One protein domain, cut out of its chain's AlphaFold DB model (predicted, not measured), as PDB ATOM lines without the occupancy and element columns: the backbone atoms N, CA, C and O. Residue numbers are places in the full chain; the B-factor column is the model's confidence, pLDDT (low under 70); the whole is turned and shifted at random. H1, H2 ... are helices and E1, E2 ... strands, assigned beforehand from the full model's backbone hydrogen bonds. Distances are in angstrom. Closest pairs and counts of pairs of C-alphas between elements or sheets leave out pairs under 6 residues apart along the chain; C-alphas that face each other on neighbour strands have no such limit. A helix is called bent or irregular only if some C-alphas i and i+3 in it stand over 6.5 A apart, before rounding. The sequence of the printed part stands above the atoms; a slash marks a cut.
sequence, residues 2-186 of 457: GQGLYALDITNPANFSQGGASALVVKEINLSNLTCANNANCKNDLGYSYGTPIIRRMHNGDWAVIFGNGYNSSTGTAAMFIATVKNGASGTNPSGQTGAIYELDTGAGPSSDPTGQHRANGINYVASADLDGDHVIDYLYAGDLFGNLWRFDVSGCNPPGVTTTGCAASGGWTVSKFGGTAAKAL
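What this domain is: This is residues 2 to 186 of the 457 residues of the protein "Pilus assembly protein PilY" of Burkholderiales bacterium (UniProt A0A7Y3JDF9). With little regular structure, a twisted sheet E3-E4-E5-E6 and a sheet E7-E8-E9 form a sandwich, partly face to face, while E1, H1 and E2 lie off to one side. Of 185 printed residues, 65 are in nine named strands and two named helices, mostly strand, in the order E1 H1 E2 H2 E3 to E9. Both sheets are antiparallel; the whole is compact, radius of gyration of the C-alphas 17.0 A, spanning 52 by 40 by 29 A.

How they stand to each other: E1, residues 4 to 8, is antiparallel to E2, residues 25 to 30, with N 5 and O 29 2.8 A apart. H1, residues 18 to 24, is irregular, C-alphas 19 and 22 being 7.9 A apart; 1 of 3 O i to N i+4 and 2 of 4 O i to N i+3 pairs are within hydrogen-bond range. H2, residues 42 to 45, too short for an i+4 pair, only grazes the meander, antiparallel neighbours in succession, of E3, 54 to 57, E4, 63 to 68, E5, 79 to 87, and E6, 101 to 105; N 56 and O 64 are 3.0 A apart, N 65 and O 83 2.9 A, N 82 and O 102 2.8 A. E7, 123 to 129, E8, 139 to 144, and E9, 148 to 153, form another meander; N 127 and O 141 are 2.8 A apart, N 142 and O 150 3.1 A. Between E4 and E7 the closest C-alphas, Gly 68 and Asn 124, are 4.6 A apart.

Where its parts are: E1 begins at C-alpha 4 (86.404, 129.529, 354.652) and E9 ends at C-alpha 153 (80.858, 144.864, 373.343). E5 is 26.3 A long.

The domain as a whole: The printed part has no cut. Links E2 to H2, E5 to E6 and E6 to E7 are long. Residues 87 to 98 and 164 to 170 have pLDDT under 70.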
ATOM      1  N   GLY A   2      91.029 125.008 353.571       85.25
ATOM      2  CA  GLY A   2      91.045 126.365 353.006       85.25
ATOM      3  C   GLY A   2      90.604 127.426 354.018       85.25
ATOM      4  O   GLY A   2      90.213 127.088 355.133       85.25
ATOM      5  N   GLN A   3      90.677 128.696 353.619       93.00
ATOM      6  CA  GLN A   3      90.197 129.843 354.396       93.00
ATOM      7  C   GLN A   3      88.716 130.070 354.081       93.00
ATOM      8  O   GLN A   3      88.367 130.703 353.079       93.00
ATOM      9  N   GLY A   4      87.840 129.467 354.885       91.06
ATOM     10  CA  GLY A   4      86.404 129.529 354.652       91.06
ATOM     11  C   GLY A   4      85.568 128.724 355.638       91.06
ATOM     12  O   GLY A   4      86.070 127.879 356.377       91.06
ATOM     13  N   LEU A   5      84.271 129.011 355.624       91.50
ATOM     14  CA  LEU A   5      83.234 128.372 356.422       91.50
ATOM     15  C   LEU A   5      82.033 128.058 355.531       91.50
ATOM     16  O   LEU A   5      81.788 128.735 354.536       91.50
ATOM     17  N   TYR A   6      81.236 127.075 355.922       89.06
ATOM     18  CA  TYR A   6      79.954 126.802 355.287       89.06
ATOM     19  C   TYR A   6      78.893 126.527 356.349       89.06
ATOM     20  O   TYR A   6      79.201 126.106 357.463       89.06
ATOM     21  N   ALA A   7      77.639 126.784 355.996       85.81
ATOM     22  CA  ALA A   7      76.477 126.513 356.826       85.81
ATOM     23  C   ALA A   7      75.546 125.549 356.090       85.81
ATOM     24  O   ALA A   7      75.245 125.752 354.910       85.81
ATOM     25  N   LEU A   8      75.092 124.519 356.804       85.50
ATOM     26  CA  LEU A   8      74.126 123.543 356.309       85.50
ATOM     27  C   LEU A   8      72.820 123.655 357.094       85.50
ATOM     28  O   LEU A   8      72.847 123.789 358.318       85.50
ATOM     29  N   ASP A   9      71.689 123.545 356.403       81.81
ATOM     30  CA  ASP A   9      70.392 123.337 357.038       81.81
ATOM     31  C   ASP A   9      70.206 121.840 357.301       81.81
ATOM     32  O   ASP A   9      69.976 121.045 356.390       81.81
ATOM     33  N   ILE A  10      70.337 121.459 358.571       83.19
ATOM     34  CA  ILE A  10      70.177 120.081 359.048       83.19
ATOM     35  C   ILE A  10      68.870 119.883 359.826       83.19
ATOM     36  O   ILE A  10      68.740 118.918 360.575       83.19
ATOM     37  N   THR A  11      67.891 120.780 359.658       83.06
ATOM     38  CA  THR A  11      66.617 120.747 360.399       83.06
ATOM     39  C   THR A  11      65.856 119.438 360.183       83.06
ATOM     40  O   THR A  11      65.237 118.916 361.109       83.06
ATOM     41  N   ASN A  12      65.911 118.888 358.966       82.75
ATOM     42  CA  ASN A  12      65.332 117.590 358.643       82.75
ATOM     43  C   ASN A  12      66.431 116.596 358.225       82.75
ATOM     44  O   ASN A  12      66.857 116.622 357.067       82.75
ATOM     45  N   PRO A  13      66.845 115.673 359.115       83.94
ATOM     46  CA  PRO A  13      67.853 114.661 358.803       83.94
ATOM     47  C   PRO A  13      67.500 113.775 357.602       83.94
ATOM     48  O   PRO A  13      68.400 113.283 356.928       83.94
ATOM     49  N   ALA A  14      66.210 113.600 357.280       83.81
ATOM     50  CA  ALA A  14      65.786 112.817 356.118       83.81
ATOM     51  C   ALA A  14      66.213 113.447 354.778       83.81
ATOM     52  O   ALA A  14      66.326 112.745 353.777       83.81
ATOM     53  N   ASN A  15      66.494 114.756 354.761       78.81
ATOM     54  CA  ASN A  15      66.996 115.455 353.578       78.81
ATOM     55  C   ASN A  15      68.515 115.287 353.394       78.81
ATOM     56  O   ASN A  15      69.044 115.668 352.348       78.81
ATOM     57  N   PHE A  16      69.222 114.700 354.371       81.50
ATOM     58  CA  PHE A  16      70.665 114.468 354.328       81.50
ATOM     59  C   PHE A  16      71.014 113.281 353.417       81.50
ATOM     60  O   PHE A  16      71.391 112.197 353.856       81.50
ATOM     61  N   SER A  17      70.856 113.488 352.109       83.19
ATOM     62  CA  SER A  17      71.187 112.522 351.062       83.19
ATOM     63  C   SER A  17      72.139 113.138 350.039       83.19
ATOM     64  O   SER A  17      72.101 114.342 349.784       83.19
ATOM     65  N   GLN A  18      72.972 112.311 349.399       80.06
ATOM     66  CA  GLN A  18      73.916 112.775 348.375       80.06
ATOM     67  C   GLN A  18      73.213 113.529 347.232       80.06
ATOM     68  O   GLN A  18      73.734 114.528 346.744       80.06
ATOM     69  N   GLY A  19      72.012 113.089 346.836       81.38
ATOM     70  CA  GLY A  19      71.218 113.737 345.787       81.38
ATOM     71  C   GLY A  19      70.623 115.094 346.184       81.38
ATOM     72  O   GLY A  19      70.280 115.876 345.305       81.38
ATOM     73  N   GLY A  20      70.521 115.385 347.486       77.44
ATOM     74  CA  GLY A  20      69.996 116.643 348.030       77.44
ATOM     75  C   GLY A  20      71.066 117.604 348.550       77.44
ATOM     76  O   GLY A  20      70.718 118.666 349.053       77.44
ATOM     77  N   ALA A  21      72.354 117.263 348.439       78.31
ATOM     78  CA  ALA A  21      73.437 117.990 349.104       78.31
ATOM     79  C   ALA A  21      73.471 119.495 348.773       78.31
ATOM     80  O   ALA A  21      73.681 120.312 349.665       78.31
ATOM     81  N   SER A  22      73.204 119.881 347.520       78.81
ATOM     82  CA  SER A  22      73.162 121.294 347.111       78.81
ATOM     83  C   SER A  22      72.011 122.079 347.745       78.81
ATOM     84  O   SER A  22      72.143 123.282 347.942       78.81
ATOM     85  N   ALA A  23      70.908 121.414 348.095       77.44
ATOM     86  CA  ALA A  23      69.762 122.034 348.756       77.44
ATOM     87  C   ALA A  23      69.982 122.237 350.265       77.44
ATOM     88  O   ALA A  23      69.245 123.001 350.883       77.44
ATOM     89  N   LEU A  24      70.984 121.573 350.854       81.06
ATOM     90  CA  LEU A  24      71.337 121.724 352.269       81.06
ATOM     91  C   LEU A  24      72.267 122.913 352.510       81.06
ATOM     92  O   LEU A  24      72.330 123.412 353.629       81.06
ATOM     93  N   VAL A  25      73.010 123.361 351.495       83.31
ATOM     94  CA  VAL A  25      73.962 124.469 351.636       83.31
ATOM     95  C   VAL A  25      73.202 125.787 351.754       83.31
ATOM     96  O   VAL A  25      72.649 126.296 350.781       83.31
ATOM     97  N   VAL A  26      73.220 126.371 352.951       80.25
ATOM     98  CA  VAL A  26      72.627 127.689 353.221       80.25
ATOM     99  C   VAL A  26      73.542 128.790 352.703       80.25
ATOM    100  O   VAL A  26      73.081 129.763 352.103       80.25
ATOM    101  N   LYS A  27      74.845 128.657 352.971       83.19
ATOM    102  CA  LYS A  27      75.863 129.633 352.583       83.19
ATOM    103  C   LYS A  27      77.254 129.018 352.643       83.19
ATOM    104  O   LYS A  27      77.552 128.244 353.547       83.19
ATOM    105  N   GLU A  28      78.116 129.455 351.738       88.00
ATOM    106  CA  GLU A  28      79.564 129.291 351.833       88.00
ATOM    107  C   GLU A  28      80.206 130.679 351.940       88.00
ATOM    108  O   GLU A  28      79.810 131.607 351.233       88.00
ATOM    109  N   ILE A  29      81.174 130.829 352.836       90.31
ATOM    110  CA  ILE A  29      81.974 132.035 353.048       90.31
ATOM    111  C   ILE A  29      83.426 131.657 352.786       90.31
ATOM    112  O   ILE A  29      83.971 130.792 353.465       90.31
ATOM    113  N   ASN A  30      84.065 132.308 351.824       92.62
ATOM    114  CA  ASN A  30      85.477 132.122 351.509       92.62
ATOM    115  C   ASN A  30      86.062 133.421 350.923       92.62
ATOM    116  O   ASN A  30      85.351 134.408 350.719       92.62
ATOM    117  N   LEU A  31      87.360 133.425 350.615       93.88
ATOM    118  CA  LEU A  31      88.058 134.606 350.088       93.88
ATOM    119  C   LEU A  31      87.443 135.201 348.808       93.88
ATOM    120  O   LEU A  31      87.643 136.380 348.524       93.88
ATOM    121  N   SER A  32      86.724 134.405 348.010       93.06
ATOM    122  CA  SER A  32      86.149 134.866 346.741       93.06
ATOM    123  C   SER A  32      84.837 135.634 346.913       93.06
ATOM    124  O   SER A  32      84.505 136.455 346.060       93.06
ATOM    125  N   ASN A  33      84.104 135.392 348.006       90.75
ATOM    126  CA  ASN A  33      82.742 135.898 348.191       90.75
ATOM    127  C   ASN A  33      82.511 136.649 349.515       90.75
ATOM    128  O   ASN A  33      81.463 137.280 349.678       90.75
ATOM    129  N   LEU A  34      83.468 136.618 350.451       93.69
ATOM    130  CA  LEU A  34      83.364 137.347 351.709       93.69
ATOM    131  C   LEU A  34      83.401 138.860 351.455       93.69
ATOM    132  O   LEU A  34      84.364 139.411 350.923       93.69
ATOM    133  N   THR A  35      82.329 139.525 351.871       93.00
ATOM    134  CA  THR A  35      82.192 140.981 351.903       93.00
ATOM    135  C   THR A  35      81.581 141.376 353.241       93.00
ATOM    136  O   THR A  35      80.619 140.746 353.689       93.00
ATOM    137  N   CYS A  36      82.143 142.399 353.887       93.94
ATOM    138  CA  CYS A  36      81.623 142.921 355.145       93.94
ATOM    139  C   CYS A  36      81.009 144.295 354.929       93.94
ATOM    140  O   CYS A  36      81.552 145.127 354.203       93.94
ATOM    141  N   ALA A  37      79.889 144.549 355.599       92.88
ATOM    142  CA  ALA A  37      79.166 145.809 355.476       92.88
ATOM    143  C   ALA A  37      79.994 147.014 355.957       92.88
ATOM    144  O   ALA A  37      79.816 148.119 355.455       92.88
ATOM    145  N   ASN A  38      80.911 146.798 356.904       93.38
ATOM    146  CA  ASN A  38      81.755 147.838 357.490       93.38
ATOM    147  C   ASN A  38      83.209 147.844 356.982       93.38
ATOM    148  O   ASN A  38      83.949 148.763 357.318       93.38
ATOM    149  N   ASN A  39      83.621 146.853 356.183       93.44
ATOM    150  CA  ASN A  39      84.957 146.788 355.587       93.44
ATOM    151  C   ASN A  39      84.926 145.995 354.268       93.44
ATOM    152  O   ASN A  39      84.781 144.773 354.255       93.44
ATOM    153  N   ALA A  40      85.123 146.686 353.142       91.50
ATOM    154  CA  ALA A  40      85.136 146.066 351.816       91.50
ATOM    155  C   ALA A  40      86.318 145.096 351.600       91.50
ATOM    156  O   ALA A  40      86.256 144.235 350.722       91.50
ATOM    157  N   ASN A  41      87.381 145.220 352.400       94.44
ATOM    158  CA  ASN A  41      88.591 144.405 352.308       94.44
ATOM    159  C   ASN A  41      88.662 143.290 353.361       94.44
ATOM    160  O   ASN A  41      89.662 142.579 353.381       94.44
ATOM    161  N   CYS A  42      87.609 143.083 354.160       95.69
ATOM    162  CA  CYS A  42      87.620 142.138 355.286       95.69
ATOM    163  C   CYS A  42      87.932 140.680 354.899       95.69
ATOM    164  O   CYS A  42      88.305 139.858 355.728       95.69
ATOM    165  N   LYS A  43      87.801 140.324 353.614       96.25
ATOM    166  CA  LYS A  43      88.250 139.023 353.098       96.25
ATOM    167  C   LYS A  43      89.746 138.781 353.297       96.25
ATOM    168  O   LYS A  43      90.148 137.633 353.413       96.25
ATOM    169  N   ASN A  44      90.557 139.838 353.332       97.12
ATOM    170  CA  ASN A  44      91.997 139.734 353.550       97.12
ATOM    171  C   ASN A  44      92.323 139.390 355.010       97.12
ATOM    172  O   ASN A  44      93.409 138.884 355.283       97.12
ATOM    173  N   ASP A  45      91.381 139.633 355.920       97.31
ATOM    174  CA  ASP A  45      91.482 139.308 357.334       97.31
ATOM    175  C   ASP A  45      91.005 137.874 357.625       97.31
ATOM    176  O   ASP A  45      91.302 137.351 358.694       97.31
ATOM    177  N   LEU A  46      90.358 137.180 356.676       97.44
ATOM    178  CA  LEU A  46      89.981 135.768 356.815       97.44
ATOM    179  C   LEU A  46      91.197 134.840 356.647       97.44
ATOM    180  O   LEU A  46      91.857 134.815 355.611       97.44
ATOM    181  N   GLY A  47      91.466 134.051 357.679       96.50
ATOM    182  CA  GLY A  47      92.523 133.054 357.766       96.50
ATOM    183  C   GLY A  47      92.001 131.614 357.783       96.50
ATOM    184  O   GLY A  47      90.855 131.315 357.445       96.50
ATOM    185  N   TYR A  48      92.871 130.682 358.172       94.88
ATOM    186  CA  TYR A  48      92.511 129.287 358.409       94.88
ATOM    187  C   TYR A  48      91.732 129.174 359.719       94.88
ATOM    188  O   TYR A  48      92.277 129.415 360.799       94.88
ATOM    189  N   SER A  49      90.457 128.810 359.617       89.00
ATOM    190  CA  SER A  49      89.554 128.672 360.758       89.00
ATOM    191  C   SER A  49      89.689 127.283 361.387       89.00
ATOM    192  O   SER A  49      89.395 126.277 360.746       89.00
ATOM    193  N   TYR A  50      90.107 127.227 362.653       88.31
ATOM    194  CA  TYR A  50      90.095 125.997 363.461       88.31
ATOM    195  C   TYR A  50      89.137 126.094 364.650       88.31
ATOM    196  O   TYR A  50      88.786 125.076 365.243       88.31
ATOM    197  N   GLY A  51      88.735 127.311 365.016       87.81
ATOM    198  CA  GLY A  51      87.743 127.526 366.053       87.81
ATOM    199  C   GLY A  51      86.347 127.110 365.612       87.81
ATOM    200  O   GLY A  51      85.995 127.174 364.434       87.81
ATOM    201  N   THR A  52      85.534 126.699 366.578       92.19
ATOM    202  CA  THR A  52      84.123 126.388 366.351       92.19
ATOM    203  C   THR A  52      83.312 127.687 366.350       92.19
ATOM    204  O   THR A  52      83.307 128.379 367.373       92.19
ATOM    205  N   PRO A  53      82.618 128.034 365.251       94.38
ATOM    206  CA  PRO A  53      81.683 129.153 365.249       94.38
ATOM    207  C   PRO A  53      80.590 128.954 366.297       94.38
ATOM    208  O   PRO A  53      80.121 127.835 366.514       94.38
ATOM    209  N   ILE A  54      80.145 130.043 366.911       95.25
ATOM    210  CA  ILE A  54      79.001 130.032 367.823       95.25
ATOM    211  C   ILE A  54      77.793 130.675 367.148       95.25
ATOM    212  O   ILE A  54      77.933 131.595 366.346       95.25
ATOM    213  N   ILE A  55      76.600 130.196 367.491       93.44
ATOM    214  CA  ILE A  55      75.334 130.751 367.010       93.44
ATOM    215  C   ILE A  55      74.588 131.334 368.206       93.44
ATOM    216  O   ILE A  55      74.355 130.631 369.199       93.44
ATOM    217  N   ARG A  56      74.276 132.631 368.146       94.44
ATOM    218  CA  ARG A  56      73.719 133.390 369.275       94.44
ATOM    219  C   ARG A  56      72.696 134.428 368.833       94.44
ATOM    220  O   ARG A  56      72.732 134.896 367.698       94.44
ATOM    221  N   ARG A  57      71.781 134.760 369.743       93.38
ATOM    222  CA  ARG A  57      70.803 135.833 369.583       93.38
ATOM    223  C   ARG A  57      71.454 137.169 369.941       93.38
ATOM    224  O   ARG A  57      72.129 137.257 370.959       93.38
ATOM    225  N   MET A  58      71.246 138.182 369.107       92.56
ATOM    226  CA  MET A  58      71.793 139.531 369.274       92.56
ATOM    227  C   MET A  58      70.708 140.517 369.737       92.56
ATOM    228  O   MET A  58      69.521 140.310 369.467       92.56
ATOM    229  N   HIS A  59      71.114 141.642 370.337       91.00
ATOM    230  CA  HIS A  59      70.220 142.719 370.808       91.00
ATOM    231  C   HIS A  59      69.386 143.393 369.707       91.00
ATOM    232  O   HIS A  59      68.391 144.062 369.978       91.00
ATOM    233  N   ASN A  60      69.752 143.204 368.438       85.81
ATOM    234  CA  ASN A  60      68.965 143.671 367.295       85.81
ATOM    235  C   ASN A  60      67.812 142.723 366.907       85.81
ATOM    236  O   ASN A  60      67.083 143.013 365.961       85.81
ATOM    237  N   GLY A  61      67.654 141.599 367.613       86.94
ATOM    238  CA  GLY A  61      66.636 140.591 367.331       86.94
ATOM    239  C   GLY A  61      67.012 139.587 366.237       86.94
ATOM    240  O   GLY A  61      66.191 138.732 365.901       86.94
ATOM    241  N   ASP A  62      68.229 139.632 365.704       86.75
ATOM    242  CA  ASP A  62      68.714 138.642 364.746       86.75
ATOM    243  C   ASP A  62      69.457 137.507 365.456       86.75
ATOM    244  O   ASP A  62      70.002 137.658 366.553       86.75
ATOM    245  N   TRP A  63      69.504 136.348 364.805       90.88
ATOM    246  CA  TRP A  63      70.526 135.352 365.112       90.88
ATOM    247  C   TRP A  63      71.812 135.718 364.379       90.88
ATOM    248  O   TRP A  63      71.769 136.316 363.307       90.88
ATOM    249  N   ALA A  64      72.965 135.346 364.921       93.00
ATOM    250  CA  ALA A  64      74.240 135.530 364.250       93.00
ATOM    251  C   ALA A  64      75.132 134.299 364.393       93.00
ATOM    252  O   ALA A  64      75.179 133.675 365.453       93.00
ATOM    253  N   VAL A  65      75.860 133.991 363.319       94.62
ATOM    254  CA  VAL A  65      77.017 133.094 363.336       94.62
ATOM    255  C   VAL A  65      78.249 133.946 363.620       94.62
ATOM    256  O   VAL A  65      78.541 134.887 362.881       94.62
ATOM    257  N   ILE A  66      78.963 133.627 364.690       97.25
ATOM    258  CA  ILE A  66      80.089 134.409 365.197       97.25
ATOM    259  C   ILE A  66      81.324 133.521 365.215       97.25
ATOM    260  O   ILE A  66      81.284 132.408 365.744       97.25
ATOM    261  N   PHE A  67      82.418 134.000 364.639       97.25
ATOM    262  CA  PHE A  67      83.647 133.223 364.513       97.25
ATOM    263  C   PHE A  67      84.880 134.121 364.490       97.25
ATOM    264  O   PHE A  67      84.832 135.264 364.038       97.25
ATOM    265  N   GLY A  68      85.994 133.593 364.993       97.81
ATOM    266  CA  GLY A  68      87.294 134.231 364.858       97.81
ATOM    267  C   GLY A  68      87.778 134.198 363.413       97.81
ATOM    268  O   GLY A  68      87.404 133.310 362.645       97.81
ATOM    269  N   ASN A  69      88.615 135.157 363.036       97.50
ATOM    270  CA  ASN A  69      89.119 135.244 361.675       97.50
ATOM    271  C   ASN A  69      90.049 134.086 361.281       97.50
ATOM    272  O   ASN A  69      90.214 133.816 360.097       97.50
ATOM    273  N   GLY A  70      90.591 133.347 362.246       96.94
ATOM    274  CA  GLY A  70      91.537 132.262 362.017       96.94
ATOM    275  C   GLY A  70      92.969 132.765 361.848       96.94
ATOM    276  O   GLY A  70      93.267 133.941 362.029       96.94
ATOM    277  N   TYR A  71      93.884 131.853 361.528       95.50
ATOM    278  CA  TYR A  71      95.318 132.156 361.462       95.50
ATOM    279  C   TYR A  71      95.814 132.355 360.035       95.50
ATOM    280  O   TYR A  71      95.262 131.792 359.089       95.50
ATOM    281  N   ASN A  72      96.926 133.080 359.893       94.50
ATOM    282  CA  ASN A  72      97.603 133.285 358.610       94.50
ATOM    283  C   ASN A  72      96.676 133.915 357.547       94.50
ATOM    284  O   ASN A  72      96.651 133.486 356.391       94.50
ATOM    285  N   SER A  73      95.871 134.896 357.967       96.81
ATOM    286  CA  SER A  73      95.166 135.805 357.064       96.81
ATOM    287  C   SER A  73      96.167 136.697 356.315       96.81
ATOM    288  O   SER A  73      97.317 136.844 356.731       96.81
ATOM    289  N   SER A  74      95.751 137.301 355.201       97.00
ATOM    290  CA  SER A  74      96.641 138.119 354.366       97.00
ATOM    291  C   SER A  74      97.128 139.392 355.064       97.00
ATOM    292  O   SER A  74      98.233 139.846 354.776       97.00
ATOM    293  N   THR A  75      96.312 139.997 355.925       97.12
ATOM    294  CA  THR A  75      96.681 141.173 356.736       97.12
ATOM    295  C   THR A  75      97.398 140.780 358.028       97.12
ATOM    296  O   THR A  75      98.198 141.556 358.555       97.12
ATOM    297  N   GLY A  76      97.125 139.577 358.540       97.38
ATOM    298  CA  GLY A  76      97.679 139.050 359.782       97.38
ATOM    299  C   GLY A  76      97.139 139.716 361.051       97.38
ATOM    300  O   GLY A  76      97.751 139.561 362.106       97.38
ATOM    301  N   THR A  77      96.055 140.487 360.987       97.88
ATOM    302  CA  THR A  77      95.402 141.073 362.168       97.88
ATOM    303  C   THR A  77      94.549 140.031 362.898       97.88
ATOM    304  O   THR A  77      94.067 139.060 362.315       97.88
ATOM    305  N   ALA A  78      94.368 140.214 364.206       98.38
ATOM    306  CA  ALA A  78      93.369 139.494 364.985       98.38
ATOM    307  C   ALA A  78      92.010 140.189 364.861       98.38
ATOM    308  O   ALA A  78      91.852 141.338 365.275       98.38
ATOM    309  N   ALA A  79      91.018 139.471 364.345       98.12
ATOM    310  CA  ALA A  79      89.667 139.981 364.158       98.12
ATOM    311  C   ALA A  79      88.626 138.886 364.420       98.12
ATOM    312  O   ALA A  79      88.934 137.694 364.483       98.12
ATOM    313  N   MET A  80      87.367 139.282 364.556       97.81
ATOM    314  CA  MET A  80      86.240 138.350 364.527       97.81
ATOM    315  C   MET A  80      85.157 138.834 363.572       97.81
ATOM    316  O   MET A  80      84.989 140.033 363.345       97.81
ATOM    317  N   PHE A  81      84.390 137.881 363.059       97.81
ATOM    318  CA  PHE A  81      83.270 138.122 362.170       97.81
ATOM    319  C   PHE A  81      81.945 137.820 362.870       97.81
ATOM    320  O   PHE A  81      81.818 136.842 363.609       97.81
ATOM    321  N   ILE A  82      80.941 138.648 362.590       96.88
ATOM    322  CA  ILE A  82      79.546 138.457 362.990       96.88
ATOM    323  C   ILE A  82      78.709 138.412 361.713       96.88
ATOM    324  O   ILE A  82      78.486 139.436 361.066       96.88
ATOM    325  N   ALA A  83      78.244 137.226 361.334       93.81
ATOM    326  CA  ALA A  83      77.344 137.022 360.208       93.81
ATOM    327  C   ALA A  83      75.900 136.931 360.713       93.81
ATOM    328  O   ALA A  83      75.478 135.900 361.236       93.81
ATOM    329  N   THR A  84      75.145 138.016 360.563       90.56
ATOM    330  CA  THR A  84      73.720 138.055 360.932       90.56
ATOM    331  C   THR A  84      72.883 137.163 360.022       90.56
ATOM    332  O   THR A  84      73.167 137.006 358.833       90.56
ATOM    333  N   VAL A  85      71.829 136.599 360.596       83.75
ATOM    334  CA  VAL A  85      70.828 135.764 359.943       83.75
ATOM    335  C   VAL A  85      69.462 136.338 360.309       83.75
ATOM    336  O   VAL A  85      68.968 136.167 361.425       83.75
ATOM    337  N   LYS A  86      68.861 137.044 359.355       73.75
ATOM    338  CA  LYS A  86      67.500 137.569 359.432       73.75
ATOM    339  C   LYS A  86      66.543 136.576 358.800       73.75
ATOM    340  O   LYS A  86      66.742 136.156 357.657       73.75
ATOM    341  N   ASN A  87      65.451 136.291 359.499       57.22
ATOM    342  CA  ASN A  87      64.277 135.704 358.863       57.22
ATOM    343  C   ASN A  87      63.639 136.782 357.979       57.22
ATOM    344  O   ASN A  87      63.018 137.716 358.481       57.22
ATOM    345  N   GLY A  88      63.860 136.694 356.669       51.84
ATOM    346  CA  GLY A  88      63.204 137.539 355.677       51.84
ATOM    347  C   GLY A  88      61.968 136.858 355.095       51.84
ATOM    348  O   GLY A  88      61.773 135.649 355.224       51.84
ATOM    349  N   ALA A  89      61.129 137.643 354.417       45.91
ATOM    350  CA  ALA A  89      60.185 137.086 353.458       45.91
ATOM    351  C   ALA A  89      60.977 136.361 352.354       45.91
ATOM    352  O   ALA A  89      61.944 136.915 351.832       45.91
ATOM    353  N   SER A  90      60.569 135.128 352.035       43.25
ATOM    354  CA  SER A  90      61.095 134.266 350.966       43.25
ATOM    355  C   SER A  90      61.637 135.066 349.772       43.25
ATOM    356  O   SER A  90      60.847 135.660 349.041       43.25
ATOM    357  N   GLY A  91      62.963 135.123 349.573       41.19
ATOM    358  CA  GLY A  91      63.510 136.017 348.545       41.19
ATOM    359  C   GLY A  91      64.949 135.827 348.062       41.19
ATOM    360  O   GLY A  91      65.209 136.181 346.917       41.19
ATOM    361  N   THR A  92      65.891 135.277 348.841       45.75
ATOM    362  CA  THR A  92      67.304 135.204 348.377       45.75
ATOM    363  C   THR A  92      68.053 133.902 348.663       45.75
ATOM    364  O   THR A  92      69.155 133.715 348.159       45.75
ATOM    365  N   ASN A  93      67.456 132.966 349.398       48.66
ATOM    366  CA  ASN A  93      67.839 131.553 349.412       48.66
ATOM    367  C   ASN A  93      66.546 130.707 349.481       48.66
ATOM    368  O   ASN A  93      65.485 131.285 349.747       48.66
ATOM    369  N   PRO A  94      66.579 129.380 349.238       45.22
ATOM    370  CA  PRO A  94      65.388 128.521 349.322       45.22
ATOM    371  C   PRO A  94      64.627 128.632 350.660       45.22
ATOM    372  O   PRO A  94      63.455 128.273 350.729       45.22
ATOM    373  N   SER A  95      65.283 129.173 351.695       49.81
ATOM    374  CA  SER A  95      64.793 129.365 353.063       49.81
ATOM    375  C   SER A  95      64.343 130.806 353.398       49.81
ATOM    376  O   SER A  95      63.936 131.059 354.528       49.81
ATOM    377  N   GLY A  96      64.429 131.774 352.474       51.19
ATOM    378  CA  GLY A  96      64.028 133.176 352.691       51.19
ATOM    379  C   GLY A  96      64.908 134.037 353.611       51.19
ATOM    380  O   GLY A  96      64.495 135.125 354.008       51.19
ATOM    381  N   GLN A  97      66.115 133.599 353.959       57.19
ATOM    382  CA  GLN A  97      66.971 134.296 354.925       57.19
ATOM    383  C   GLN A  97      67.821 135.392 354.252       57.19
ATOM    384  O   GLN A  97      68.365 135.200 353.162       57.19
ATOM    385  N   THR A  98      67.965 136.542 354.918       67.69
ATOM    386  CA  THR A  98      68.847 137.658 354.508       67.69
ATOM    387  C   THR A  98      69.835 137.973 355.632       67.69
ATOM    388  O   THR A  98      69.574 137.650 356.782       67.69
ATOM    389  N   GLY A  99      70.991 138.573 355.346       77.31
ATOM    390  CA  GLY A  99      71.972 138.852 356.395       77.31
ATOM    391  C   GLY A  99      73.213 139.577 355.899       77.31
ATOM    392  O   GLY A  99      73.586 139.458 354.732       77.31
ATOM    393  N   ALA A 100      73.853 140.318 356.797       88.56
ATOM    394  CA  ALA A 100      75.119 141.003 356.564       88.56
ATOM    395  C   ALA A 100      76.223 140.414 357.447       88.56
ATOM    396  O   ALA A 100      75.956 139.923 358.550       88.56
ATOM    397  N   ILE A 101      77.457 140.471 356.950       93.31
ATOM    398  CA  ILE A 101      78.653 140.119 357.712       93.31
ATOM    399  C   ILE A 101      79.311 141.413 358.174       93.31
ATOM    400  O   ILE A 101      79.431 142.367 357.402       93.31
ATOM    401  N   TYR A 102      79.723 141.434 359.432       95.94
ATOM    402  CA  TYR A 102      80.465 142.523 360.042       95.94
ATOM    403  C   TYR A 102      81.779 141.997 360.586       95.94
ATOM    404  O   TYR A 102      81.849 140.860 361.051       95.94
ATOM    405  N   GLU A 103      82.798 142.838 360.551       97.44
ATOM    406  CA  GLU A 103      84.108 142.562 361.128       97.44
ATOM    407  C   GLU A 103      84.355 143.470 362.332       97.44
ATOM    408  O   GLU A 103      84.106 144.674 362.266       97.44
ATOM    409  N   LEU A 104      84.880 142.904 363.417       98.12
ATOM    410  CA  LEU A 104      85.466 143.659 364.520       98.12
ATOM    411  C   LEU A 104      86.968 143.361 364.573       98.12
ATOM    412  O   LEU A 104      87.380 142.325 365.097       98.12
ATOM    413  N   ASP A 105      87.766 144.271 364.013       97.50
ATOM    414  CA  ASP A 105      89.231 144.216 364.032       97.50
ATOM    415  C   ASP A 105      89.773 144.810 365.339       97.50
ATOM    416  O   ASP A 105      89.400 145.910 365.755       97.50
ATOM    417  N   THR A 106      90.661 144.065 365.996       98.12
ATOM    418  CA  THR A 106      91.340 144.496 367.224       98.12
ATOM    419  C   THR A 106      92.456 145.510 366.960       98.12
ATOM    420  O   THR A 106      92.886 146.206 367.881       98.12
ATOM    421  N   GLY A 107      92.945 145.581 365.718       96.88
ATOM    422  CA  GLY A 107      94.133 146.324 365.308       96.88
ATOM    423  C   GLY A 107      95.454 145.633 365.671       96.88
ATOM    424  O   GLY A 107      96.520 146.138 365.318       96.88
ATOM    425  N   ALA A 108      95.416 144.486 366.364       97.81
ATOM    426  CA  ALA A 108      96.609 143.739 366.743       97.81
ATOM    427  C   ALA A 108      97.030 142.777 365.625       97.81
ATOM    428  O   ALA A 108      96.460 141.698 365.461       97.81
ATOM    429  N   GLY A 109      98.060 143.160 364.874       97.62
ATOM    430  CA  GLY A 109      98.648 142.375 363.786       97.62
ATOM    431  C   GLY A 109     100.170 142.532 363.710       97.62
ATOM    432  O   GLY A 109     100.782 142.930 364.706       97.62
ATOM    433  N   PRO A 110     100.801 142.283 362.547       98.00
ATOM    434  CA  PRO A 110     102.259 142.215 362.406       98.00
ATOM    435  C   PRO A 110     103.030 143.419 362.961       98.00
ATOM    436  O   PRO A 110     104.094 143.252 363.551       98.00
ATOM    437  N   SER A 111     102.485 144.633 362.838       97.00
ATOM    438  CA  SER A 111     103.096 145.867 363.360       97.00
ATOM    439  C   SER A 111     103.168 145.933 364.890       97.00
ATOM    440  O   SER A 111     103.956 146.700 365.438       97.00
ATOM    441  N   SER A 112     102.348 145.140 365.574       96.12
ATOM    442  CA  SER A 112     102.262 145.050 367.034       96.12
ATOM    443  C   SER A 112     102.790 143.721 367.581       96.12
ATOM    444  O   SER A 112     102.570 143.424 368.754       96.12
ATOM    445  N   ASP A 113     103.475 142.922 366.750       96.88
ATOM    446  CA  ASP A 113     104.047 141.641 367.164       96.88
ATOM    447  C   ASP A 113     104.984 141.823 368.370       96.88
ATOM    448  O   ASP A 113     106.029 142.472 368.244       96.88
ATOM    449  N   PRO A 114     104.673 141.218 369.532       93.31
ATOM    450  CA  PRO A 114     105.484 141.357 370.734       93.31
ATOM    451  C   PRO A 114     106.920 140.832 370.606       93.31
ATOM    452  O   PRO A 114     107.756 141.183 371.437       93.31
ATOM    453  N   THR A 115     107.224 139.991 369.609       91.69
ATOM    454  CA  THR A 115     108.601 139.529 369.344       91.69
ATOM    455  C   THR A 115     109.348 140.413 368.345       91.69
ATOM    456  O   THR A 115     110.538 140.198 368.121       91.69
ATOM    457  N   GLY A 116     108.675 141.390 367.726       94.38
ATOM    458  CA  GLY A 116     109.231 142.226 366.657       94.38
ATOM    459  C   GLY A 116     109.451 141.488 365.330       94.38
ATOM    460  O   GLY A 116     110.051 142.041 364.408       94.38
ATOM    461  N   GLN A 117     108.976 140.247 365.205       94.50
ATOM    462  CA  GLN A 117     109.203 139.398 364.031       94.50
ATOM    463  C   GLN A 117     108.151 139.583 362.930       94.50
ATOM    464  O   GLN A 117     108.215 138.890 361.920       94.50
ATOM    465  N   HIS A 118     107.218 140.525 363.100       95.75
ATOM    466  CA  HIS A 118     106.159 140.828 362.135       95.75
ATOM    467  C   HIS A 118     105.316 139.597 361.767       95.75
ATOM    468  O   HIS A 118     104.920 139.411 360.616       95.75
ATOM    469  N   ARG A 119     105.060 138.727 362.746       95.12
ATOM    470  CA  ARG A 119     104.260 137.515 362.556       95.12
ATOM    471  C   ARG A 119     102.786 137.866 362.381       95.12
ATOM    472  O   ARG A 119     102.314 138.889 362.871       95.12
ATOM    473  N   ALA A 120     102.046 136.992 361.706       96.44
ATOM    474  CA  ALA A 120     100.594 137.088 361.665       96.44
ATOM    475  C   ALA A 120      99.995 136.719 363.033       96.44
ATOM    476  O   ALA A 120     100.433 135.770 363.687       96.44
ATOM    477  N   ASN A 121      98.975 137.465 363.435       98.06
ATOM    478  CA  ASN A 121      98.103 137.176 364.561       98.06
ATOM    479  C   ASN A 121      96.806 136.506 364.058       98.06
ATOM    480  O   ASN A 121      96.660 136.211 362.869       98.06
ATOM    481  N   GLY A 122      95.871 136.238 364.964       97.69
ATOM    482  CA  GLY A 122      94.548 135.736 364.615       97.69
ATOM    483  C   GLY A 122      93.773 135.239 365.826       97.69
ATOM    484  O   GLY A 122      94.363 134.826 366.827       97.69
ATOM    485  N   ILE A 123      92.447 135.256 365.717       98.50
ATOM    486  CA  ILE A 123      91.522 134.714 366.716       98.50
ATOM    487  C   ILE A 123      90.904 133.442 366.154       98.50
ATOM    488  O   ILE A 123      90.375 133.446 365.047       98.50
ATOM    489  N   ASN A 124      90.906 132.361 366.931       95.06
ATOM    490  CA  ASN A 124      90.222 131.128 366.539       95.06
ATOM    491  C   ASN A 124      88.871 130.985 367.232       95.06
ATOM    492  O   ASN A 124      87.833 130.888 366.580       95.06
ATOM    493  N   TYR A 125      88.882 130.970 368.562       97.38
ATOM    494  CA  TYR A 125      87.693 130.724 369.363       97.38
ATOM    495  C   TYR A 125      87.129 132.022 369.919       97.38
ATOM    496  O   TYR A 125      87.861 132.855 370.452       97.38
ATOM    497  N   VAL A 126      85.805 132.137 369.859       97.94
ATOM    498  CA  VAL A 126      85.044 133.205 370.502       97.94
ATOM    499  C   VAL A 126      84.127 132.575 371.548       97.94
ATOM    500  O   VAL A 126      83.463 131.565 371.298       97.94
ATOM    501  N   ALA A 127      84.107 133.149 372.744       97.75
ATOM    502  CA  ALA A 127      83.186 132.804 373.816       97.75
ATOM    503  C   ALA A 127      82.143 133.912 373.966       97.75
ATOM    504  O   ALA A 127      82.458 135.082 373.794       97.75
ATOM    505  N   SER A 128      80.907 133.542 374.295       97.06
ATOM    506  CA  SER A 128      79.815 134.489 374.551       97.06
ATOM    507  C   SER A 128      79.500 134.578 376.036       97.06
ATOM    508  O   SER A 128      79.638 133.588 376.764       97.06
ATOM    509  N   ALA A 129      79.050 135.753 376.455       97.69
ATOM    510  CA  ALA A 129      78.522 136.038 377.775       97.69
ATOM    511  C   ALA A 129      77.145 136.698 377.632       97.69
ATOM    512  O   ALA A 129      77.015 137.696 376.922       97.69
ATOM    513  N   ASP A 130      76.164 136.095 378.290       96.94
ATOM    514  CA  ASP A 130      74.833 136.624 378.564       96.94
ATOM    515  C   ASP A 130      74.818 136.887 380.080       96.94
ATOM    516  O   ASP A 130      75.058 135.991 380.898       96.94
ATOM    517  N   LEU A 131      74.739 138.158 380.443       96.44
ATOM    518  CA  LEU A 131      75.000 138.649 381.788       96.44
ATOM    519  C   LEU A 131      73.726 138.798 382.625       96.44
ATOM    520  O   LEU A 131      73.826 138.898 383.847       96.44
ATOM    521  N   ASP A 132      72.540 138.793 382.024       95.06
ATOM    522  CA  ASP A 132      71.267 138.827 382.755       95.06
ATOM    523  C   ASP A 132      70.364 137.612 382.513       95.06
ATOM    524  O   ASP A 132      69.333 137.470 383.177       95.06
ATOM    525  N   GLY A 133      70.807 136.667 381.688       93.38
ATOM    526  CA  GLY A 133      70.143 135.392 381.457       93.38
ATOM    527  C   GLY A 133      68.929 135.500 380.540       93.38
ATOM    528  O   GLY A 133      68.057 134.630 380.607       93.38
ATOM    529  N   ASP A 134      68.840 136.547 379.716       93.56
ATOM    530  CA  ASP A 134      67.732 136.762 378.784       93.56
ATOM    531  C   ASP A 134      67.892 136.000 377.447       93.56
ATOM    532  O   ASP A 134      67.018 136.054 376.574       93.56
ATOM    533  N   HIS A 135      68.975 135.221 377.315       92.69
ATOM    534  CA  HIS A 135      69.380 134.464 376.131       92.69
ATOM    535  C   HIS A 135      69.840 135.314 374.939       92.69
ATOM    536  O   HIS A 135      69.988 134.782 373.829       92.69
ATOM    537  N   VAL A 136      70.114 136.596 375.155       93.38
ATOM    538  CA  VAL A 136      70.756 137.517 374.220       93.38
ATOM    539  C   VAL A 136      72.196 137.739 374.675       93.38
ATOM    540  O   VAL A 136      72.500 137.778 375.857       93.38
ATOM    541  N   ILE A 137      73.140 137.794 373.735       96.06
ATOM    542  CA  ILE A 137      74.545 137.991 374.111       96.06
ATOM    543  C   ILE A 137      74.883 139.467 374.310       96.06
ATOM    544  O   ILE A 137      74.544 140.300 373.471       96.06
ATOM    545  N   ASP A 138      75.658 139.756 375.354       96.31
ATOM    546  CA  ASP A 138      76.076 141.119 375.714       96.31
ATOM    547  C   ASP A 138      77.542 141.368 375.391       96.31
ATOM    548  O   ASP A 138      77.929 142.412 374.862       96.31
ATOM    549  N   TYR A 139      78.375 140.371 375.683       98.19
ATOM    550  CA  TYR A 139      79.809 140.438 375.460       98.19
ATOM    551  C   TYR A 139      80.324 139.174 374.791       98.19
ATOM    552  O   TYR A 139      79.853 138.057 375.021       98.19
ATOM    553  N   LEU A 140      81.356 139.357 373.977       98.75
ATOM    554  CA  LEU A 140      82.134 138.275 373.393       98.75
ATOM    555  C   LEU A 140      83.579 138.389 373.863       98.75
ATOM    556  O   LEU A 140      84.096 139.493 374.002       98.75
ATOM    557  N   TYR A 141      84.240 137.257 374.081       98.81
ATOM    558  CA  TYR A 141      85.626 137.200 374.534       98.81
ATOM    559  C   TYR A 141      86.438 136.263 373.660       98.81
ATOM    560  O   TYR A 141      85.949 135.212 373.244       98.81
ATOM    561  N   ALA A 142      87.691 136.623 373.411       98.69
ATOM    562  CA  ALA A 142      88.569 135.817 372.580       98.69
ATOM    563  C   ALA A 142      90.038 136.003 372.948       98.69
ATOM    564  O   ALA A 142      90.463 137.098 373.305       98.69
ATOM    565  N   GLY A 143      90.803 134.922 372.831       98.62
ATOM    566  CA  GLY A 143      92.258 134.961 372.861       98.62
ATOM    567  C   GLY A 143      92.853 135.038 371.455       98.62
ATOM    568  O   GLY A 143      92.217 134.585 370.499       98.62
ATOM    569  N   ASP A 144      94.066 135.576 371.335       98.62
ATOM    570  CA  ASP A 144      94.828 135.599 370.081       98.62
ATOM    571  C   ASP A 144      96.232 134.960 370.201       98.62
ATOM    572  O   ASP A 144      96.693 134.565 371.282       98.62
ATOM    573  N   LEU A 145      96.936 134.840 369.069       97.81
ATOM    574  CA  LEU A 145      98.291 134.271 369.010       97.81
ATOM    575  C   LEU A 145      99.343 135.127 369.725       97.81
ATOM    576  O   LEU A 145     100.410 134.622 370.081       97.81
ATOM    577  N   PHE A 146      99.050 136.403 369.953       98.38
ATOM    578  CA  PHE A 146      99.899 137.332 370.695       98.38
ATOM    579  C   PHE A 146      99.567 137.366 372.191       98.38
ATOM    580  O   PHE A 146     100.071 138.222 372.921       98.38
ATOM    581  N   GLY A 147      98.765 136.410 372.668       98.38
ATOM    582  CA  GLY A 147      98.436 136.246 374.077       98.38
ATOM    583  C   GLY A 147      97.490 137.313 374.614       98.38
ATOM    584  O   GLY A 147      97.335 137.431 375.828       98.38
ATOM    585  N   ASN A 148      96.863 138.106 373.750       98.75
ATOM    586  CA  ASN A 148      95.890 139.098 374.171       98.75
ATOM    587  C   ASN A 148      94.534 138.433 374.405       98.75
ATOM    588  O   ASN A 148      94.057 137.653 373.583       98.75
ATOM    589  N   LEU A 149      93.900 138.793 375.515       98.81
ATOM    590  CA  LEU A 149      92.503 138.520 375.794       98.81
ATOM    591  C   LEU A 149      91.678 139.759 375.441       98.81
ATOM    592  O   LEU A 149      91.834 140.811 376.060       98.81
ATOM    593  N   TRP A 150      90.775 139.621 374.483       98.88
ATOM    594  CA  TRP A 150      89.899 140.678 373.995       98.88
ATOM    595  C   TRP A 150      88.479 140.522 374.536       98.88
ATOM    596  O   TRP A 150      88.017 139.401 374.756       98.88
ATOM    597  N   ARG A 151      87.782 141.655 374.687       98.75
ATOM    598  CA  ARG A 151      86.324 141.721 374.835       98.75
ATOM    599  C   ARG A 151      85.745 142.548 373.699       98.75
ATOM    600  O   ARG A 151      86.257 143.625 373.389       98.75
ATOM    601  N   PHE A 152      84.646 142.086 373.135       98.62
ATOM    602  CA  PHE A 152      83.848 142.810 372.161       98.62
ATOM    603  C   PHE A 152      82.502 143.115 372.812       98.62
ATOM    604  O   PHE A 152      81.850 142.213 373.337       98.62
ATOM    605  N   ASP A 153      82.139 144.393 372.834       97.19
ATOM    606  CA  ASP A 153      80.858 144.864 373.343       97.19
ATOM    607  C   ASP A 153      79.821 144.722 372.238       97.19
ATOM    608  O   ASP A 153      79.964 145.329 371.176       97.19
ATOM    609  N   VAL A 154      78.821 143.881 372.483       96.38
ATOM    610  CA  VAL A 154      77.665 143.666 371.608       96.38
ATOM    611  C   VAL A 154      76.350 143.889 372.361       96.38
ATOM    612  O   VAL A 154      75.296 143.494 371.869       96.38
ATOM    613  N   SER A 155      76.409 144.563 373.517       93.50
ATOM    614  CA  SER A 155      75.253 144.860 374.373       93.50
ATOM    615  C   SER A 155      74.334 145.931 373.774       93.50
ATOM    616  O   SER A 155      73.169 146.034 374.133       93.50
ATOM    617  N   GLY A 156      74.834 146.708 372.806       89.31
ATOM    618  CA  GLY A 156      74.022 147.569 371.946       89.31
ATOM    619  C   GLY A 156      73.509 146.833 370.702       89.31
ATOM    620  O   GLY A 156      74.116 145.873 370.228       89.31
ATOM    621  N   CYS A 157      72.421 147.306 370.091       85.56
ATOM    622  CA  CYS A 157      71.864 146.626 368.914       85.56
ATOM    623  C   CYS A 157      72.408 147.072 367.563       85.56
ATOM    624  O   CYS A 157      72.073 146.452 366.556       85.56
ATOM    625  N   ASN A 158      73.206 148.132 367.489       86.56
ATOM    626  CA  ASN A 158      73.656 148.627 366.195       86.56
ATOM    627  C   ASN A 158      74.944 147.917 365.754       86.56
ATOM    628  O   ASN A 158      75.964 148.036 366.436       86.56
ATOM    629  N   PRO A 159      74.957 147.240 364.592       89.25
ATOM    630  CA  PRO A 159      76.204 146.804 363.985       89.25
ATOM    631  C   PRO A 159      77.113 147.994 363.630       89.25
ATOM    632  O   PRO A 159      76.631 149.127 363.503       89.25
ATOM    633  N   PRO A 160      78.418 147.763 363.394       88.00
ATOM    634  CA  PRO A 160      79.333 148.826 363.001       88.00
ATOM    635  C   PRO A 160      78.844 149.540 361.735       88.00
ATOM    636  O   PRO A 160      78.478 148.902 360.748       88.00
ATOM    637  N   GLY A 161      78.846 150.876 361.767       80.25
ATOM    638  CA  GLY A 161      78.396 151.718 360.652       80.25
ATOM    639  C   GLY A 161      76.884 151.970 360.583       80.25
ATOM    640  O   GLY A 161      76.452 152.733 359.722       80.25
ATOM    641  N   VAL A 162      76.078 151.396 361.485       80.75
ATOM    642  CA  VAL A 162      74.632 151.661 361.577       80.75
ATOM    643  C   VAL A 162      74.355 152.654 362.709       80.75
ATOM    644  O   VAL A 162      74.762 152.433 363.844       80.75
ATOM    645  N   THR A 163      73.664 153.759 362.411       70.06
ATOM    646  CA  THR A 163      73.392 154.841 363.384       70.06
ATOM    647  C   THR A 163      71.926 154.961 363.803       70.06
ATOM    648  O   THR A 163      71.625 155.616 364.797       70.06
ATOM    649  N   THR A 164      71.003 154.338 363.069       66.12
ATOM    650  CA  THR A 164      69.564 154.349 363.369       66.12
ATOM    651  C   THR A 164      69.199 153.187 364.287       66.12
ATOM    652  O   THR A 164      69.363 152.031 363.900       66.12
ATOM    653  N   THR A 165      68.664 153.484 365.470       61.28
ATOM    654  CA  THR A 165      68.223 152.485 366.448       61.28
ATOM    655  C   THR A 165      66.863 151.894 366.067       61.28
ATOM    656  O   THR A 165      65.865 152.604 365.977       61.28
ATOM    657  N   GLY A 166      66.816 150.576 365.860       62.94
ATOM    658  CA  GLY A 166      65.570 149.803 365.728       62.94
ATOM    659  C   GLY A 166      65.156 149.075 367.013       62.94
ATOM    660  O   GLY A 166      64.228 148.273 366.980       62.94
ATOM    661  N   CYS A 167      65.864 149.301 368.122       68.19
ATOM    662  CA  CYS A 167      65.718 148.551 369.367       68.19
ATOM    663  C   CYS A 167      65.891 149.463 370.604       68.19
ATOM    664  O   CYS A 167      66.305 150.616 370.474       68.19
ATOM    665  N   ALA A 168      65.625 148.917 371.799       65.50
ATOM    666  CA  ALA A 168      65.788 149.610 373.081       65.50
ATOM    667  C   ALA A 168      67.252 149.746 373.561       65.50
ATOM    668  O   ALA A 168      67.566 150.704 374.262       65.50
ATOM    669  N   ALA A 169      68.141 148.818 373.191       64.94
ATOM    670  CA  ALA A 169      69.543 148.823 373.606       64.94
ATOM    671  C   ALA A 169      70.350 149.953 372.936       64.94
ATOM    672  O   ALA A 169      70.390 150.080 371.708       64.94
ATOM    673  N   SER A 170      71.023 150.773 373.745       65.50
ATOM    674  CA  SER A 170      71.878 151.871 373.279       65.50
ATOM    675  C   SER A 170      73.315 151.413 373.015       65.50
ATOM    676  O   SER A 170      73.834 150.570 373.734       65.50
ATOM    677  N   GLY A 171      73.991 152.010 372.030       75.19
ATOM    678  CA  GLY A 171      75.379 151.673 371.681       75.19
ATOM    679  C   GLY A 171      75.492 150.810 370.423       75.19
ATOM    680  O   GLY A 171      74.495 150.495 369.770       75.19
ATOM    681  N   GLY A 172      76.722 150.477 370.038       85.75
ATOM    682  CA  GLY A 172      76.993 149.683 368.843       85.75
ATOM    683  C   GLY A 172      78.120 148.687 369.059       85.75
ATOM    684  O   GLY A 172      78.910 148.831 369.991       85.75
ATOM    685  N   TRP A 173      78.185 147.682 368.189       94.38
ATOM    686  CA  TRP A 173      79.154 146.601 368.311       94.38
ATOM    687  C   TRP A 173      80.573 147.129 368.137       94.38
ATOM    688  O   TRP A 173      80.887 147.786 367.140       94.38
ATOM    689  N   THR A 174      81.445 146.861 369.103       95.81
ATOM    690  CA  THR A 174      82.800 147.414 369.090       95.81
ATOM    691  C   THR A 174      83.787 146.550 369.862       95.81
ATOM    692  O   THR A 174      83.414 145.768 370.735       95.81
ATOM    693  N   VAL A 175      85.077 146.712 369.571       98.19
ATOM    694  CA  VAL A 175      86.132 146.182 370.439       98.19
ATOM    695  C   VAL A 175      86.205 147.055 371.688       98.19
ATOM    696  O   VAL A 175      86.236 148.286 371.605       98.19
ATOM    697  N   SER A 176      86.221 146.421 372.858       97.69
ATOM    698  CA  SER A 176      86.225 147.139 374.130       97.69
ATOM    699  C   SER A 176      87.491 147.977 374.305       97.69
ATOM    700  O   SER A 176      88.580 147.631 373.841       97.69
ATOM    701  N   LYS A 177      87.324 149.112 374.985       96.19
ATOM    702  CA  LYS A 177      88.376 150.119 375.185       96.19
ATOM    703  C   LYS A 177      88.877 150.182 376.625       96.19
ATOM    704  O   LYS A 177      89.910 150.799 376.881       96.19
ATOM    705  N   PHE A 178      88.145 149.574 377.564       95.94
ATOM    706  CA  PHE A 178      88.487 149.486 378.987       95.94
ATOM    707  C   PHE A 178      88.837 150.844 379.609       95.94
ATOM    708  O   PHE A 178      89.922 151.036 380.165       95.94
ATOM    709  N   GLY A 179      87.939 151.820 379.433       87.50
ATOM    710  CA  GLY A 179      88.118 153.216 379.856       87.50
ATOM    711  C   GLY A 179      89.059 154.067 378.985       87.50
ATOM    712  O   GLY A 179      89.280 155.233 379.303       87.50
ATOM    713  N   GLY A 180      89.635 153.507 377.915       91.31
ATOM    714  CA  GLY A 180      90.461 154.219 376.934       91.31
ATOM    715  C   GLY A 180      89.680 154.779 375.736       91.31
ATOM    716  O   GLY A 180      88.454 154.722 375.672       91.31
ATOM    717  N   THR A 181      90.404 155.312 374.748       91.62
ATOM    718  CA  THR A 181      89.829 155.903 373.520       91.62
ATOM    719  C   THR A 181      89.869 154.974 372.303       91.62
ATOM    720  O   THR A 181      89.058 155.137 371.384       91.62
ATOM    721  N   ALA A 182      90.745 153.967 372.321       94.12
ATOM    722  CA  ALA A 182      90.945 152.977 371.263       94.12
ATOM    723  C   ALA A 182      90.744 151.548 371.786       94.12
ATOM    724  O   ALA A 182      90.727 151.329 373.000       94.12
ATOM    725  N   ALA A 183      90.582 150.596 370.862       96.38
ATOM    726  CA  ALA A 183      90.521 149.171 371.172       96.38
ATOM    727  C   ALA A 183      91.733 148.757 372.019       96.38
ATOM    728  O   ALA A 183      92.865 149.156 371.737       96.38
ATOM    729  N   LYS A 184      91.494 147.980 373.075       96.50
ATOM    730  CA  LYS A 184      92.543 147.533 373.992       96.50
ATOM    731  C   LYS A 184      92.233 146.123 374.473       96.50
ATOM    732  O   LYS A 184      91.084 145.816 374.769       96.50
ATOM    733  N   ALA A 185      93.254 145.281 374.583       97.88
ATOM    734  CA  ALA A 185      93.106 143.981 375.221       97.88
ATOM    735  C   ALA A 185      92.763 144.159 376.709       97.88
ATOM    736  O   ALA A 185      93.306 145.046 377.378       97.88
ATOM    737  N   LEU A 186      91.895 143.297 377.238       98.31
ATOM    738  CA  LEU A 186      91.640 143.209 378.675       98.31
ATOM    739  C   LEU A 186      92.945 142.847 379.388       98.31
ATOM    740  O   LEU A 186      93.332 143.490 380.357       98.31
TER     741      LEU A 186